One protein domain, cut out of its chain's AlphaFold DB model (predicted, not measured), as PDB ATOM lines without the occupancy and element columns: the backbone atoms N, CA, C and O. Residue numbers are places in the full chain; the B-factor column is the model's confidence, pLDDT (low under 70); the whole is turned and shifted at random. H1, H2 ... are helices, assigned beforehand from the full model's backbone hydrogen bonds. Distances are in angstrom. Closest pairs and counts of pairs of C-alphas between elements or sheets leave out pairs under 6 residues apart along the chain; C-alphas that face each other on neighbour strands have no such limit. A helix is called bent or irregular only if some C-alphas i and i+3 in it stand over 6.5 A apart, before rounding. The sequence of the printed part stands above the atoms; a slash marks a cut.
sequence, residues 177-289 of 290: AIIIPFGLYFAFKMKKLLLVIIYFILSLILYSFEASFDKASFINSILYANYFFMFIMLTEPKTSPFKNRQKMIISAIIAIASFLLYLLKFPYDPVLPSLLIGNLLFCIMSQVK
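AT A GLANCE: This is residues 177 to 289 of the 290 residues of an uncharacterized protein of Omnitrophica WOR_2 bacterium RIFOXYA2_FULL_38_17 (UniProt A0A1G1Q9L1). Three long helices, H2, H5 and H6, stand side by side in a curved layer with H5 between the other two, and H6 folds back along H5 as a helical hairpin. On the hollow side of this layer the short helix H4 packs on the first part of H2; H1 packs on H4 on the side away from H6, and the short H3 packs on the later part of H2. The printed part has 113 residues with six named helices, in the order H1 to H6 along the chain, and no named strand, and the class is all helix. The whole is compact, with a radius of gyration of the C-alphas of 14.1 A, and its C-alphas span 45 by 32 by 23 A along their three main axes.

IN THESE COORDINATES: H1, residues 177 to 189, begins at C-alpha 177 at (135.560, 119.410, 119.273) and is 19.2 A long from first to last C-alpha. It is neither bent nor irregular, but only just: C-alphas 177 and 180 are 6.3 A apart. H2, residues 193 to 213, is the longest helix with 21 residues; it runs 30.6 A to C-alpha 213 at (146.952, 142.045, 135.169). H3, residues 218 to 223, is 9.1 A long. H4, residues 227 to 233, is 9.7 A long; it is neither bent nor irregular, but only just, with C-alphas 230 and 233 at 6.4 A. H5, residues 244 to 263, is 28.5 A long. H6, residues 271 to 287, is 24.6 A long and ends at C-alpha 287 at (119.275, 118.599, 155.420).

HOW THE PARTS SIT: H2 is the hub and touches four other helices, H1, H3, H4 and H5. H2 and H5 touch at a shallow tilt of 27 degrees and run the same way; their closest C-alphas, those of Tyr 199 and Ser 251, are 4.9 A apart. H5 and H6, the helical hairpin, touch and run opposite ways at a shallow tilt of 33 degrees, only just short of steep, with the C-alphas of Ile 254 and Ser 274 closest at 5.0 A. H2 touches H4 with residues 196 to 200 alone, at a steep tilt of 44 degrees, and the C-alphas of Val 196 and Met 230 are closest at 6.0 A. H1 touches H4 at a steep tilt of 40 degrees, running the same way, with the C-alphas of Gly 183 and Phe 231 closest at 4.8 A. H1 and H2 only just touch, with 3 pairs of C-alphas within 8 A, and only at the corner by their link; the closest C-alphas are those of Ala 187 and Leu 193, at 5.2 A. H2 touches H3 with residues 204 to 212 alone, at a steep tilt of 47 degrees, opposite ways, and the C-alphas of Ser 208 and Phe 218 are closest at 5.5 A. The helix packing is part aligned, part crossed, some touching pairs being at a shallow tilt and others at a steep one. H4 and H6 are close but not clearly touching, with the C-alphas of Phe 229 and Val 271 closest at 7.9 A. Among the pairs that stay apart are H1 and H6, and H2 and H6. In H4, H5 and H6 every O i to N i+4 pair is within hydrogen-bond range; in H1 it is 8 of 9, in H2 16 of 17 and in H3 1 of 2.

THE WHOLE: The two C-alphas farthest apart are those of Lys 215 and Lys 289, at 46.1 A. The printed part has no cut. The links H1 to H2, H2 to H3 and H3 to H4 are tight, those from H4 to H5 and from H5 to H6 are short but not tight, and no link is long. The mean pLDDT of the printed part is 94.8, and residues 288 to 289 are under 70.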
ATOM      1  N   ALA A 177     136.366 119.992 120.345       92.44
ATOM      2  CA  ALA A 177     135.560 119.410 119.273       92.44
ATOM      3  C   ALA A 177     134.775 118.164 119.720       92.44
ATOM      4  O   ALA A 177     133.724 117.864 119.159       92.44
ATOM      5  N   ILE A 178     135.264 117.460 120.744       95.06
ATOM      6  CA  ILE A 178     134.632 116.261 121.293       95.06
ATOM      7  C   ILE A 178     133.937 116.593 122.616       95.06
ATOM      8  O   ILE A 178     132.745 116.324 122.778       95.06
ATOM      9  N   ILE A 179     134.642 117.196 123.577       96.12
ATOM     10  CA  ILE A 179     134.119 117.320 124.943       96.12
ATOM     11  C   ILE A 179     132.946 118.303 125.053       96.12
ATOM     12  O   ILE A 179     132.029 118.055 125.834       96.12
ATOM     13  N   ILE A 180     132.912 119.379 124.258       96.56
ATOM     14  CA  ILE A 180     131.835 120.381 124.314       96.56
ATOM     15  C   ILE A 180     130.495 119.826 123.802       96.56
ATOM     16  O   ILE A 180     129.523 119.884 124.561       96.56
ATOM     17  N   PRO A 181     130.376 119.272 122.575       97.56
ATOM     18  CA  PRO A 181     129.081 118.803 122.078       97.56
ATOM     19  C   PRO A 181     128.511 117.656 122.922       97.56
ATOM     20  O   PRO A 181     127.335 117.687 123.300       97.56
ATOM     21  N   PHE A 182     129.341 116.676 123.295       97.50
ATOM     22  CA  PHE A 182     128.911 115.577 124.164       97.50
ATOM     23  C   PHE A 182     128.635 116.055 125.594       97.50
ATOM     24  O   PHE A 182     127.645 115.653 126.209       97.50
ATOM     25  N   GLY A 183     129.453 116.965 126.120       97.06
ATOM     26  CA  GLY A 183     129.264 117.555 127.438       97.06
ATOM     27  C   GLY A 183     127.953 118.328 127.566       97.06
ATOM     28  O   GLY A 183     127.200 118.114 128.522       97.06
ATOM     29  N   LEU A 184     127.617 119.155 126.571       98.12
ATOM     30  CA  LEU A 184     126.328 119.849 126.484       98.12
ATOM     31  C   LEU A 184     125.164 118.864 126.391       98.12
ATOM     32  O   LEU A 184     124.166 119.032 127.098       98.12
ATOM     33  N   TYR A 185     125.300 117.807 125.583       97.88
ATOM     34  CA  TYR A 185     124.310 116.737 125.496       97.88
ATOM     35  C   TYR A 185     124.034 116.104 126.870       97.88
ATOM     36  O   TYR A 185     122.877 116.044 127.306       97.88
ATOM     37  N   PHE A 186     125.078 115.689 127.594       97.38
ATOM     38  CA  PHE A 186     124.933 115.081 128.918       97.38
ATOM     39  C   PHE A 186     124.371 116.074 129.939       97.38
ATOM     40  O   PHE A 186     123.420 115.749 130.660       97.38
ATOM     41  N   ALA A 187     124.884 117.305 129.975       97.50
ATOM     42  CA  ALA A 187     124.404 118.348 130.875       97.50
ATOM     43  C   ALA A 187     122.925 118.688 130.622       97.50
ATOM     44  O   ALA A 187     122.166 118.871 131.580       97.50
ATOM     45  N   PHE A 188     122.481 118.715 129.363       96.88
ATOM     46  CA  PHE A 188     121.074 118.893 129.002       96.88
ATOM     47  C   PHE A 188     120.222 117.712 129.474       96.88
ATOM     48  O   PHE A 188     119.264 117.902 130.230       96.88
ATOM     49  N   LYS A 189     120.605 116.478 129.117       94.81
ATOM     50  CA  LYS A 189     119.865 115.260 129.494       94.81
ATOM     51  C   LYS A 189     119.757 115.073 131.008       94.81
ATOM     52  O   LYS A 189     118.729 114.607 131.493       94.81
ATOM     53  N   MET A 190     120.773 115.484 131.766       95.38
ATOM     54  CA  MET A 190     120.787 115.407 133.232       95.38
ATOM     55  C   MET A 190     120.151 116.628 133.922       95.38
ATOM     56  O   MET A 190     120.076 116.664 135.154       95.38
ATOM     57  N   LYS A 191     119.658 117.617 133.158       96.56
ATOM     58  CA  LYS A 191     119.093 118.888 133.653       96.56
ATOM     59  C   LYS A 191     120.089 119.696 134.498       96.56
ATOM     60  O   LYS A 191     119.720 120.264 135.531       96.56
ATOM     61  N   LYS A 192     121.353 119.741 134.073       97.31
ATOM     62  CA  LYS A 192     122.484 120.387 134.763       97.31
ATOM     63  C   LYS A 192     123.056 121.605 134.031       97.31
ATOM     64  O   LYS A 192     123.947 122.231 134.583       97.31
ATOM     65  N   LEU A 193     122.506 122.009 132.880       97.81
ATOM     66  CA  LEU A 193     123.000 123.174 132.123       97.81
ATOM     67  C   LEU A 193     123.156 124.446 132.964       97.81
ATOM     68  O   LEU A 193     124.215 125.051 132.928       97.81
ATOM     69  N   LEU A 194     122.158 124.812 133.779       98.19
ATOM     70  CA  LEU A 194     122.264 126.000 134.641       98.19
ATOM     71  C   LEU A 194     123.479 125.936 135.582       98.19
ATOM     72  O   LEU A 194     124.116 126.949 135.829       98.19
ATOM     73  N   LEU A 195     123.804 124.749 136.098       97.94
ATOM     74  CA  LEU A 195     124.944 124.556 136.991       97.94
ATOM     75  C   LEU A 195     126.263 124.785 136.230       97.94
ATOM     76  O   LEU A 195     127.122 125.515 136.715       97.94
ATOM     77  N   VAL A 196     126.374 124.233 135.016       98.38
ATOM     78  CA  VAL A 196     127.534 124.430 134.128       98.38
ATOM     79  C   VAL A 196     127.692 125.898 133.737       98.38
ATOM     80  O   VAL A 196     128.779 126.440 133.869       98.38
ATOM     81  N   ILE A 197     126.610 126.551 133.304       98.50
ATOM     82  CA  ILE A 197     126.625 127.942 132.831       98.50
ATOM     83  C   ILE A 197     127.088 128.891 133.937       98.50
ATOM     84  O   ILE A 197     127.958 129.720 133.699       98.50
ATOM     85  N   ILE A 198     126.542 128.763 135.151       98.56
ATOM     86  CA  ILE A 198     126.917 129.647 136.260       98.56
ATOM     87  C   ILE A 198     128.379 129.428 136.661       98.56
ATOM     88  O   ILE A 198     129.094 130.405 136.861       98.56
ATOM     89  N   TYR A 199     128.835 128.173 136.754       98.56
ATOM     90  CA  TYR A 199     130.245 127.895 137.037       98.56
ATOM     91  C   TYR A 199     131.158 128.460 135.942       98.56
ATOM     92  O   TYR A 199     132.145 129.115 136.264       98.56
ATOM     93  N   PHE A 200     130.814 128.246 134.667       98.12
ATOM     94  CA  PHE A 200     131.600 128.714 133.527       98.12
ATOM     95  C   PHE A 200     131.703 130.237 133.502       98.12
ATOM     96  O   PHE A 200     132.809 130.754 133.470       98.12
ATOM     97  N   ILE A 201     130.578 130.958 133.586       98.25
ATOM     98  CA  ILE A 201     130.567 132.428 133.548       98.25
ATOM     99  C   ILE A 201     131.354 133.013 134.723       98.25
ATOM    100  O   ILE A 201     132.175 133.900 134.518       98.25
ATOM    101  N   LEU A 202     131.134 132.520 135.946       98.19
ATOM    102  CA  LEU A 202     131.844 133.048 137.113       98.19
ATOM    103  C   LEU A 202     133.338 132.741 137.061       98.19
ATOM    104  O   LEU A 202     134.137 133.632 137.325       98.19
ATOM    105  N   SER A 203     133.721 131.523 136.676       97.19
ATOM    106  CA  SER A 203     135.136 131.184 136.494       97.19
ATOM    107  C   SER A 203     135.752 132.062 135.405       97.19
ATOM    108  O   SER A 203     136.803 132.653 135.613       97.19
ATOM    109  N   LEU A 204     135.061 132.235 134.279       96.31
ATOM    110  CA  LEU A 204     135.531 133.061 133.176       96.31
ATOM    111  C   LEU A 204     135.759 134.514 133.606       96.31
ATOM    112  O   LEU A 204     136.797 135.074 133.272       96.31
ATOM    113  N   ILE A 205     134.844 135.106 134.377       96.56
ATOM    114  CA  ILE A 205     135.007 136.465 134.915       96.56
ATOM    115  C   ILE A 205     136.212 136.535 135.858       96.56
ATOM    116  O   ILE A 205     137.070 137.392 135.676       96.56
ATOM    117  N   LEU A 206     136.290 135.635 136.843       96.00
ATOM    118  CA  LEU A 206     137.318 135.676 137.887       96.00
ATOM    119  C   LEU A 206     138.728 135.447 137.326       96.00
ATOM    120  O   LEU A 206     139.618 136.264 137.552       96.00
ATOM    121  N   TYR A 207     138.919 134.379 136.547       94.38
ATOM    122  CA  TYR A 207     140.224 134.050 135.973       94.38
ATOM    123  C   TYR A 207     140.641 135.036 134.880       94.38
ATOM    124  O   TYR A 207     141.818 135.354 134.782       94.38
ATOM    125  N   SER A 208     139.709 135.585 134.092       93.94
ATOM    126  CA  SER A 208     140.082 136.608 133.102       93.94
ATOM    127  C   SER A 208     140.413 137.952 133.731       93.94
ATOM    128  O   SER A 208     141.250 138.677 133.204       93.94
ATOM    129  N   PHE A 209     139.752 138.300 134.838       93.62
ATOM    130  CA  PHE A 209     140.097 139.496 135.595       93.62
ATOM    131  C   PHE A 209     141.526 139.397 136.130       93.62
ATOM    132  O   PHE A 209     142.305 140.328 135.952       93.62
ATOM    133  N   GLU A 210     141.897 138.254 136.706       92.50
ATOM    134  CA  GLU A 210     143.264 138.025 137.173       92.50
ATOM    135  C   GLU A 210     144.276 138.017 136.015       92.50
ATOM    136  O   GLU A 210     145.235 138.785 136.033       92.50
ATOM    137  N   ALA A 211     143.982 137.293 134.934       91.12
ATOM    138  CA  ALA A 211     144.852 137.217 133.762       91.12
ATOM    139  C   ALA A 211     145.056 138.578 133.056       91.12
ATOM    140  O   ALA A 211     146.052 138.787 132.359       91.12
ATOM    141  N   SER A 212     144.131 139.530 133.240       91.31
ATOM    142  CA  SER A 212     144.248 140.882 132.682       91.31
ATOM    143  C   SER A 212     145.394 141.693 133.294       91.31
ATOM    144  O   SER A 212     145.969 142.536 132.599       91.31
ATOM    145  N   PHE A 213     145.793 141.403 134.540       91.62
ATOM    146  CA  PHE A 213     146.952 142.045 135.169       91.62
ATOM    147  C   PHE A 213     148.267 141.659 134.478       91.62
ATOM    148  O   PHE A 213     149.163 142.494 134.365       91.62
ATOM    149  N   ASP A 214     148.326 140.456 133.901       90.06
ATOM    150  CA  ASP A 214     149.464 139.955 133.122       90.06
ATOM    151  C   ASP A 214     149.320 140.209 131.609       90.06
ATOM    152  O   ASP A 214     150.067 139.663 130.795       90.06
ATOM    153  N   LYS A 215     148.357 141.053 131.201       88.69
ATOM    154  CA  LYS A 215     148.033 141.366 129.793       88.69
ATOM    155  C   LYS A 215     147.709 140.128 128.945       88.69
ATOM    156  O   LYS A 215     147.839 140.161 127.718       88.69
ATOM    157  N   ALA A 216     147.271 139.037 129.572       88.75
ATOM    158  CA  ALA A 216     146.850 137.846 128.858       88.75
ATOM    159  C   ALA A 216     145.484 138.063 128.188       88.75
ATOM    160  O   ALA A 216     144.616 138.785 128.680       88.75
ATOM    161  N   SER A 217     145.285 137.417 127.039       88.88
ATOM    162  CA  SER A 217     144.023 137.503 126.306       88.88
ATOM    163  C   SER A 217     142.903 136.786 127.055       88.88
ATOM    164  O   SER A 217     143.060 135.634 127.454       88.88
ATOM    165  N   PHE A 218     141.727 137.414 127.129       88.31
ATOM    166  CA  PHE A 218     140.488 136.786 127.606       88.31
ATOM    167  C   PHE A 218     140.170 135.463 126.889       88.31
ATOM    168  O   PHE A 218     139.606 134.544 127.482       88.31
ATOM    169  N   ILE A 219     140.559 135.343 125.615       89.69
ATOM    170  CA  ILE A 219     140.368 134.116 124.833       89.69
ATOM    171  C   ILE A 219     141.074 132.938 125.515       89.69
ATOM    172  O   ILE A 219     140.512 131.847 125.556       89.69
ATOM    173  N   ASN A 220     142.238 133.155 126.136       88.81
ATOM    174  CA  ASN A 220     142.973 132.100 126.835       88.81
ATOM    175  C   ASN A 220     142.136 131.489 127.965       88.81
ATOM    176  O   ASN A 220     142.118 130.271 128.108       88.81
ATOM    177  N   SER A 221     141.373 132.292 128.708       89.94
ATOM    178  CA  SER A 221     140.487 131.794 129.767       89.94
ATOM    179  C   SER A 221     139.381 130.876 129.243       89.94
ATOM    180  O   SER A 221     138.929 129.986 129.960       89.94
ATOM    181  N   ILE A 222     138.940 131.074 127.995       92.25
ATOM    182  CA  ILE A 222     137.990 130.177 127.326       92.25
ATOM    183  C   ILE A 222     138.713 128.905 126.880       92.25
ATOM    184  O   ILE A 222     138.273 127.808 127.210       92.25
ATOM    185  N   LEU A 223     139.830 129.046 126.161       90.44
ATOM    186  CA  LEU A 223     140.564 127.913 125.587       90.44
ATOM    187  C   LEU A 223     141.075 126.956 126.676       90.44
ATOM    188  O   LEU A 223     140.945 125.738 126.553       90.44
ATOM    189  N   TYR A 224     141.596 127.499 127.776       89.06
ATOM    190  CA  TYR A 224     142.150 126.715 128.878       89.06
ATOM    191  C   TYR A 224     141.127 126.367 129.969       89.06
ATOM    192  O   TYR A 224     141.498 125.787 130.993       89.06
ATOM    193  N   ALA A 225     139.838 126.659 129.764       93.38
ATOM    194  CA  ALA A 225     138.797 126.219 130.683       93.38
ATOM    195  C   ALA A 225     138.755 124.682 130.754       93.38
ATOM    196  O   ALA A 225     138.807 123.981 129.745       93.38
ATOM    197  N   ASN A 226     138.601 124.135 131.961       96.44
ATOM    198  CA  ASN A 226     138.556 122.688 132.152       96.44
ATOM    199  C   ASN A 226     137.170 122.117 131.797       96.44
ATOM    200  O   ASN A 226     136.315 121.884 132.661       96.44
ATOM    201  N   TYR A 227     136.922 121.901 130.503       97.06
ATOM    202  CA  TYR A 227     135.637 121.407 130.005       97.06
ATOM    203  C   TYR A 227     135.303 119.995 130.496       97.06
ATOM    204  O   TYR A 227     134.130 119.690 130.729       97.06
ATOM    205  N   PHE A 228     136.312 119.153 130.732       97.88
ATOM    206  CA  PHE A 228     136.097 117.828 131.311       97.88
ATOM    207  C   PHE A 228     135.509 117.936 132.725       97.88
ATOM    208  O   PHE A 228     134.474 117.329 133.015       97.88
ATOM    209  N   PHE A 229     136.105 118.761 133.593       98.25
ATOM    210  CA  PHE A 229     135.566 119.036 134.926       98.25
ATOM    211  C   PHE A 229     134.123 119.545 134.850       98.25
ATOM    212  O   PHE A 229     133.230 118.980 135.493       98.25
ATOM    213  N   MET A 230     133.887 120.569 134.022       97.19
ATOM    214  CA  MET A 230     132.591 121.236 133.901       97.19
ATOM    215  C   MET A 230     131.474 120.303 133.451       97.19
ATOM    216  O   MET A 230     130.374 120.367 133.998       97.19
ATOM    217  N   PHE A 231     131.731 119.445 132.464       97.81
ATOM    218  CA  PHE A 231     130.689 118.608 131.881       97.81
ATOM    219  C   PHE A 231     130.553 117.238 132.538       97.81
ATOM    220  O   PHE A 231     129.441 116.709 132.554       97.81
ATOM    221  N   ILE A 232     131.625 116.677 133.105       97.44
ATOM    222  CA  ILE A 232     131.640 115.290 133.597       97.44
ATOM    223  C   ILE A 232     131.572 115.218 135.125       97.44
ATOM    224  O   ILE A 232     130.740 114.492 135.669       97.44
ATOM    225  N   MET A 233     132.415 115.969 135.840       97.69
ATOM    226  CA  MET A 233     132.519 115.855 137.305       97.69
ATOM    227  C   MET A 233     131.552 116.782 138.037       97.69
ATOM    228  O   MET A 233     130.866 116.363 138.972       97.69
ATOM    229  N   LEU A 234     131.453 118.028 137.578       98.12
ATOM    230  CA  LEU A 234     130.600 119.052 138.170       98.12
ATOM    231  C   LEU A 234     129.099 118.716 138.019       98.12
ATOM    232  O   LEU A 234     128.283 119.046 138.884       98.12
ATOM    233  N   THR A 235     128.716 118.020 136.942       96.94
ATOM    234  CA  THR A 235     127.318 117.653 136.657       96.94
ATOM    235  C   THR A 235     126.869 116.335 137.293       96.94
ATOM    236  O   THR A 235     125.712 115.940 137.092       96.94
ATOM    237  N   GLU A 236     127.719 115.659 138.081       94.62
ATOM    238  CA  GLU A 236     127.431 114.320 138.607       94.62
ATOM    239  C   GLU A 236     126.067 114.291 139.338       94.62
ATOM    240  O   GLU A 236     125.887 114.960 140.362       94.62
ATOM    241  N   PRO A 237     125.060 113.527 138.859       90.00
ATOM    242  CA  PRO A 237     123.672 113.697 139.304       90.00
ATOM    243  C   PRO A 237     123.409 113.445 140.785       90.00
ATOM    244  O   PRO A 237     122.424 113.951 141.323       90.00
ATOM    245  N   LYS A 238     124.230 112.613 141.425       90.25
ATOM    246  CA  LYS A 238     124.003 112.178 142.803       90.25
ATOM    247  C   LYS A 238     124.583 113.141 143.844       90.25
ATOM    248  O   LYS A 238     124.054 113.182 144.951       90.25
ATOM    249  N   THR A 239     125.604 113.913 143.481       93.25
ATOM    250  CA  THR A 239     126.371 114.807 144.370       93.25
ATOM    251  C   THR A 239     126.164 116.284 144.023       93.25
ATOM    252  O   THR A 239     126.678 117.168 144.706       93.25
ATOM    253  N   SER A 240     125.352 116.569 142.997       94.00
ATOM    254  CA  SER A 240     125.012 117.920 142.553       94.00
ATOM    255  C   SER A 240     123.503 118.219 142.644       94.00
ATOM    256  O   SER A 240     122.657 117.334 142.455       94.00
ATOM    257  N   PRO A 241     123.116 119.488 142.863       94.50
ATOM    258  CA  PRO A 241     121.723 119.882 143.060       94.50
ATOM    259  C   PRO A 241     120.824 119.758 141.824       94.50
ATOM    260  O   PRO A 241     121.253 119.874 140.674       94.50
ATOM    261  N   PHE A 242     119.520 119.582 142.067       92.62
ATOM    262  CA  PHE A 242     118.475 119.632 141.032       92.62
ATOM    263  C   PHE A 242     117.704 120.960 141.009       92.62
ATOM    264  O   PHE A 242     117.306 121.405 139.933       92.62
ATOM    265  N   LYS A 243     117.514 121.615 142.165       94.75
ATOM    266  CA  LYS A 243     116.764 122.879 142.276       94.75
ATOM    267  C   LYS A 243     117.605 124.054 141.773       94.75
ATOM    268  O   LYS A 243     118.768 124.157 142.146       94.75
ATOM    269  N   ASN A 244     117.009 124.968 141.006       96.06
ATOM    270  CA  ASN A 244     117.734 126.084 140.380       96.06
ATOM    271  C   ASN A 244     118.478 126.963 141.395       96.06
ATOM    272  O   ASN A 244     119.671 127.186 141.225       96.06
ATOM    273  N   ARG A 245     117.835 127.339 142.511       96.00
ATOM    274  CA  ARG A 245     118.493 128.100 143.592       96.00
ATOM    275  C   ARG A 245     119.733 127.390 144.147       96.00
ATOM    276  O   ARG A 245     120.748 128.025 144.382       96.00
ATOM    277  N   GLN A 246     119.661 126.071 144.339       96.50
ATOM    278  CA  GLN A 246     120.812 125.301 144.815       96.50
ATOM    279  C   GLN A 246     121.896 125.194 143.741       96.50
ATOM    280  O   GLN A 246     123.063 125.288 144.081       96.50
ATOM    281  N   LYS A 247     121.527 125.024 142.463       97.56
ATOM    282  CA  LYS A 247     122.497 125.030 141.359       97.56
ATOM    283  C   LYS A 247     123.297 126.322 141.366       97.56
ATOM    284  O   LYS A 247     124.502 126.220 141.473       97.56
ATOM    285  N   MET A 248     122.624 127.476 141.365       98.19
ATOM    286  CA  MET A 248     123.270 128.793 141.368       98.19
ATOM    287  C   MET A 248     124.234 128.965 142.545       98.19
ATOM    288  O   MET A 248     125.389 129.314 142.333       98.19
ATOM    289  N   ILE A 249     123.775 128.675 143.770       98.00
ATOM    290  CA  ILE A 249     124.594 128.824 144.983       98.00
ATOM    291  C   ILE A 249     125.811 127.895 144.927       98.00
ATOM    292  O   ILE A 249     126.936 128.345 145.105       98.00
ATOM    293  N   ILE A 250     125.603 126.607 144.649       98.31
ATOM    294  CA  ILE A 250     126.684 125.618 144.685       98.31
ATOM    295  C   ILE A 250     127.697 125.854 143.562       98.31
ATOM    296  O   ILE A 250     128.892 125.822 143.829       98.31
ATOM    297  N   SER A 251     127.263 126.143 142.331       98.38
ATOM    298  CA  SER A 251     128.197 126.439 141.236       98.38
ATOM    299  C   SER A 251     128.990 127.722 141.478       98.38
ATOM    300  O   SER A 251     130.173 127.755 141.156       98.38
ATOM    301  N   ALA A 252     128.368 128.750 142.070       98.62
ATOM    302  CA  ALA A 252     129.067 129.982 142.428       98.62
ATOM    303  C   ALA A 252     130.124 129.739 143.507       98.62
ATOM    304  O   ALA A 252     131.256 130.180 143.357       98.62
ATOM    305  N   ILE A 253     129.787 128.971 144.547       98.62
ATOM    306  CA  ILE A 253     130.743 128.623 145.604       98.62
ATOM    307  C   ILE A 253     131.908 127.807 145.044       98.62
ATOM    308  O   ILE A 253     133.047 128.095 145.387       98.62
ATOM    309  N   ILE A 254     131.656 126.834 144.164       98.81
ATOM    310  CA  ILE A 254     132.730 126.035 143.553       98.81
ATOM    311  C   ILE A 254     133.652 126.923 142.699       98.81
ATOM    312  O   ILE A 254     134.868 126.775 142.784       98.81
ATOM    313  N   ALA A 255     133.100 127.852 141.909       98.62
ATOM    314  CA  ALA A 255     133.893 128.781 141.097       98.62
ATOM    315  C   ALA A 255     134.746 129.720 141.970       98.62
ATOM    316  O   ALA A 255     135.953 129.823 141.766       98.62
ATOM    317  N   ILE A 256     134.134 130.343 142.983       98.62
ATOM    318  CA  ILE A 256     134.816 131.261 143.906       98.62
ATOM    319  C   ILE A 256     135.879 130.523 144.720       98.62
ATOM    320  O   ILE A 256     137.005 130.994 144.805       98.62
ATOM    321  N   ALA A 257     135.563 129.357 145.289       98.69
ATOM    322  CA  ALA A 257     136.523 128.571 146.063       98.69
ATOM    323  C   ALA A 257     137.716 128.137 145.203       98.69
ATOM    324  O   ALA A 257     138.856 128.229 145.653       98.69
ATOM    325  N   SER A 258     137.465 127.742 143.951       98.44
ATOM    326  CA  SER A 258     138.532 127.361 143.027       98.44
ATOM    327  C   SER A 258     139.450 128.539 142.735       98.44
ATOM    328  O   SER A 258     140.664 128.385 142.804       98.44
ATOM    329  N   PHE A 259     138.878 129.710 142.467       98.00
ATOM    330  CA  PHE A 259     139.652 130.919 142.228       98.00
ATOM    331  C   PHE A 259     140.422 131.383 143.474       98.00
ATOM    332  O   PHE A 259     141.586 131.751 143.378       98.00
ATOM    333  N   LEU A 260     139.819 131.306 144.665       98.38
ATOM    334  CA  LEU A 260     140.501 131.645 145.917       98.38
ATOM    335  C   LEU A 260     141.685 130.713 146.192       98.38
ATOM    336  O   LEU A 260     142.755 131.187 146.554       98.38
ATOM    337  N   LEU A 261     141.523 129.402 145.997       98.25
ATOM    338  CA  LEU A 261     142.627 128.450 146.145       98.25
ATOM    339  C   LEU A 261     143.739 128.701 145.121       98.25
ATOM    340  O   LEU A 261     144.912 128.586 145.467       98.25
ATOM    341  N   TYR A 262     143.377 129.087 143.895       96.38
ATOM    342  CA  TYR A 262     144.334 129.531 142.883       96.38
ATOM    343  C   TYR A 262     145.124 130.769 143.347       96.38
ATOM    344  O   TYR A 262     146.352 130.726 143.367       96.38
ATOM    345  N   LEU A 263     144.449 131.826 143.822       96.56
ATOM    346  CA  LEU A 263     145.107 133.038 144.338       96.56
ATOM    347  C   LEU A 263     146.017 132.754 145.539       96.56
ATOM    348  O   LEU A 263     147.084 133.351 145.676       96.56
ATOM    349  N   LEU A 264     145.612 131.819 146.400       97.44
ATOM    350  CA  LEU A 264     146.399 131.365 147.548       97.44
ATOM    351  C   LEU A 264     147.563 130.440 147.159       97.44
ATOM    352  O   LEU A 264     148.264 129.958 148.047       97.44
ATOM    353  N   LYS A 265     147.772 130.184 145.859       96.31
ATOM    354  CA  LYS A 265     148.801 129.277 145.331       96.31
ATOM    355  C   LYS A 265     148.742 127.904 145.999       96.31
ATOM    356  O   LYS A 265     149.768 127.334 146.371       96.31
ATOM    357  N   PHE A 266     147.525 127.391 146.187       96.81
ATOM    358  CA  PHE A 266     147.323 126.059 146.739       96.81
ATOM    359  C   PHE A 266     148.121 125.041 145.899       96.81
ATOM    360  O   PHE A 266     148.019 125.069 144.673       96.81
ATOM    361  N   PRO A 267     148.929 124.159 146.517       94.69
ATOM    362  CA  PRO A 267     149.937 123.367 145.799       94.69
ATOM    363  C   PRO A 267     149.352 122.277 144.894       94.69
ATOM    364  O   PRO A 267     150.078 121.656 144.124       94.69
ATOM    365  N   TYR A 268     148.046 122.034 144.988       95.62
ATOM    366  CA  TYR A 268     147.340 121.036 144.198       95.62
ATOM    367  C   TYR A 268     146.244 121.688 143.364       95.62
ATOM    368  O   TYR A 268     145.862 122.836 143.581       95.62
ATOM    369  N   ASP A 269     145.683 120.916 142.442       94.62
ATOM    370  CA  ASP A 269     144.617 121.383 141.570       94.62
ATOM    371  C   ASP A 269     143.418 121.956 142.358       94.62
ATOM    372  O   ASP A 269     142.781 121.215 143.118       94.62
ATOM    373  N   PRO A 270     143.069 123.243 142.177       97.31
ATOM    374  CA  PRO A 270     142.059 123.911 142.988       97.31
ATOM    375  C   PRO A 270     140.624 123.458 142.689       97.31
ATOM    376  O   PRO A 270     139.750 123.641 143.546       97.31
ATOM    377  N   VAL A 271     140.326 122.861 141.524       97.88
ATOM    378  CA  VAL A 271     138.934 122.492 141.193       97.88
ATOM    379  C   VAL A 271     138.448 121.270 141.977       97.88
ATOM    380  O   VAL A 271     137.261 121.178 142.300       97.88
ATOM    381  N   LEU A 272     139.353 120.357 142.348       98.31
ATOM    382  CA  LEU A 272     139.034 119.148 143.116       98.31
ATOM    383  C   LEU A 272     138.537 119.453 144.545       98.31
ATOM    384  O   LEU A 272     137.390 119.105 144.844       98.31
ATOM    385  N   PRO A 273     139.313 120.118 145.428       98.44
ATOM    386  CA  PRO A 273     138.842 120.482 146.763       98.44
ATOM    387  C   PRO A 273     137.629 121.417 146.703       98.44
ATOM    388  O   PRO A 273     136.711 121.279 147.511       98.44
ATOM    389  N   SER A 274     137.557 122.308 145.711       98.62
ATOM    390  CA  SER A 274     136.405 123.203 145.531       98.62
ATOM    391  C   SER A 274     135.114 122.446 145.235       98.62
ATOM    392  O   SER A 274     134.064 122.759 145.802       98.62
ATOM    393  N   LEU A 275     135.178 121.401 144.402       98.69
ATOM    394  CA  LEU A 275     134.046 120.505 144.165       98.69
ATOM    395  C   LEU A 275     133.640 119.761 145.443       98.69
ATOM    396  O   LEU A 275     132.445 119.665 145.726       98.69
ATOM    397  N   LEU A 276     134.605 119.281 146.236       98.62
ATOM    398  CA  LEU A 276     134.327 118.607 147.509       98.62
ATOM    399  C   LEU A 276     133.635 119.543 148.513       98.62
ATOM    400  O   LEU A 276     132.640 119.144 149.126       98.62
ATOM    401  N   ILE A 277     134.079 120.800 148.617       98.38
ATOM    402  CA  ILE A 277     133.417 121.848 149.413       98.38
ATOM    403  C   ILE A 277     131.976 122.050 148.927       98.38
ATOM    404  O   ILE A 277     131.032 122.013 149.722       98.38
ATOM    405  N   GLY A 278     131.774 122.193 147.613       98.19
ATOM    406  CA  GLY A 278     130.443 122.334 147.021       98.19
ATOM    407  C   GLY A 278     129.530 121.130 147.281       98.19
ATOM    408  O   GLY A 278     128.350 121.303 147.594       98.19
ATOM    409  N   ASN A 279     130.057 119.905 147.205       97.69
ATOM    410  CA  ASN A 279     129.309 118.686 147.515       97.69
ATOM    411  C   ASN A 279     128.876 118.638 148.990       97.69
ATOM    412  O   ASN A 279     127.719 118.315 149.278       97.69
ATOM    413  N   LEU A 280     129.767 119.008 149.917       97.12
ATOM    414  CA  LEU A 280     129.464 119.060 151.348       97.12
ATOM    415  C   LEU A 280     128.367 120.085 151.652       97.12
ATOM    416  O   LEU A 280     127.380 119.761 152.314       97.12
ATOM    417  N   LEU A 281     128.489 121.299 151.110       96.56
ATOM    418  CA  LEU A 281     127.482 122.348 151.278       96.56
ATOM    419  C   LEU A 281     126.141 121.948 150.669       96.56
ATOM    420  O   LEU A 281     125.096 122.150 151.288       96.56
ATOM    421  N   PHE A 282     126.144 121.313 149.495       95.75
ATOM    422  CA  PHE A 282     124.924 120.762 148.910       95.75
ATOM    423  C   PHE A 282     124.281 119.719 149.833       95.75
ATOM    424  O   PHE A 282     123.061 119.752 150.044       95.75
ATOM    425  N   CYS A 283     125.091 118.823 150.406       94.19
ATOM    426  CA  CYS A 283     124.628 117.845 151.378       94.19
ATOM    427  C   CYS A 283     123.949 118.549 152.558       94.19
ATOM    428  O   CYS A 283     122.785 118.243 152.813       94.19
ATOM    429  N   ILE A 284     124.585 119.550 153.179       92.81
ATOM    430  CA  ILE A 284     124.036 120.339 154.301       92.81
ATOM    431  C   ILE A 284     122.730 121.052 153.910       92.81
ATOM    432  O   ILE A 284     121.712 120.909 154.585       92.81
ATOM    433  N   MET A 285     122.688 121.742 152.767       90.38
ATOM    434  CA  MET A 285     121.475 122.421 152.276       90.38
ATOM    435  C   MET A 285     120.302 121.458 152.041       90.38
ATOM    436  O   MET A 285     119.138 121.863 152.078       90.38
ATOM    437  N   SER A 286     120.587 120.187 151.749       84.50
ATOM    438  CA  SER A 286     119.567 119.148 151.603       84.50
ATOM    439  C   SER A 286     119.034 118.622 152.944       84.50
ATOM    440  O   SER A 286     117.997 117.956 152.968       84.50
ATOM    441  N   GLN A 287     119.706 118.933 154.058       73.50
ATOM    442  CA  GLN A 287     119.275 118.599 155.420       73.50
ATOM    443  C   GLN A 287     118.222 119.581 155.935       73.50
ATOM    444  O   GLN A 287     117.235 119.138 156.512       73.50
ATOM    445  N   VAL A 288     118.402 120.878 155.651       60.91
ATOM    446  CA  VAL A 288     117.602 122.003 156.186       60.91
ATOM    447  C   VAL A 288     116.159 122.039 155.654       60.91
ATOM    448  O   VAL A 288     115.311 122.731 156.196       60.91
ATOM    449  N   LYS A 289     115.838 121.271 154.607       52.75
ATOM    450  CA  LYS A 289     114.457 121.110 154.122       52.75
ATOM    451  C   LYS A 289     113.860 119.802 154.643       52.75
ATOM    452  O   LYS A 289     113.772 118.826 153.893       52.75
TER     453      LYS A 289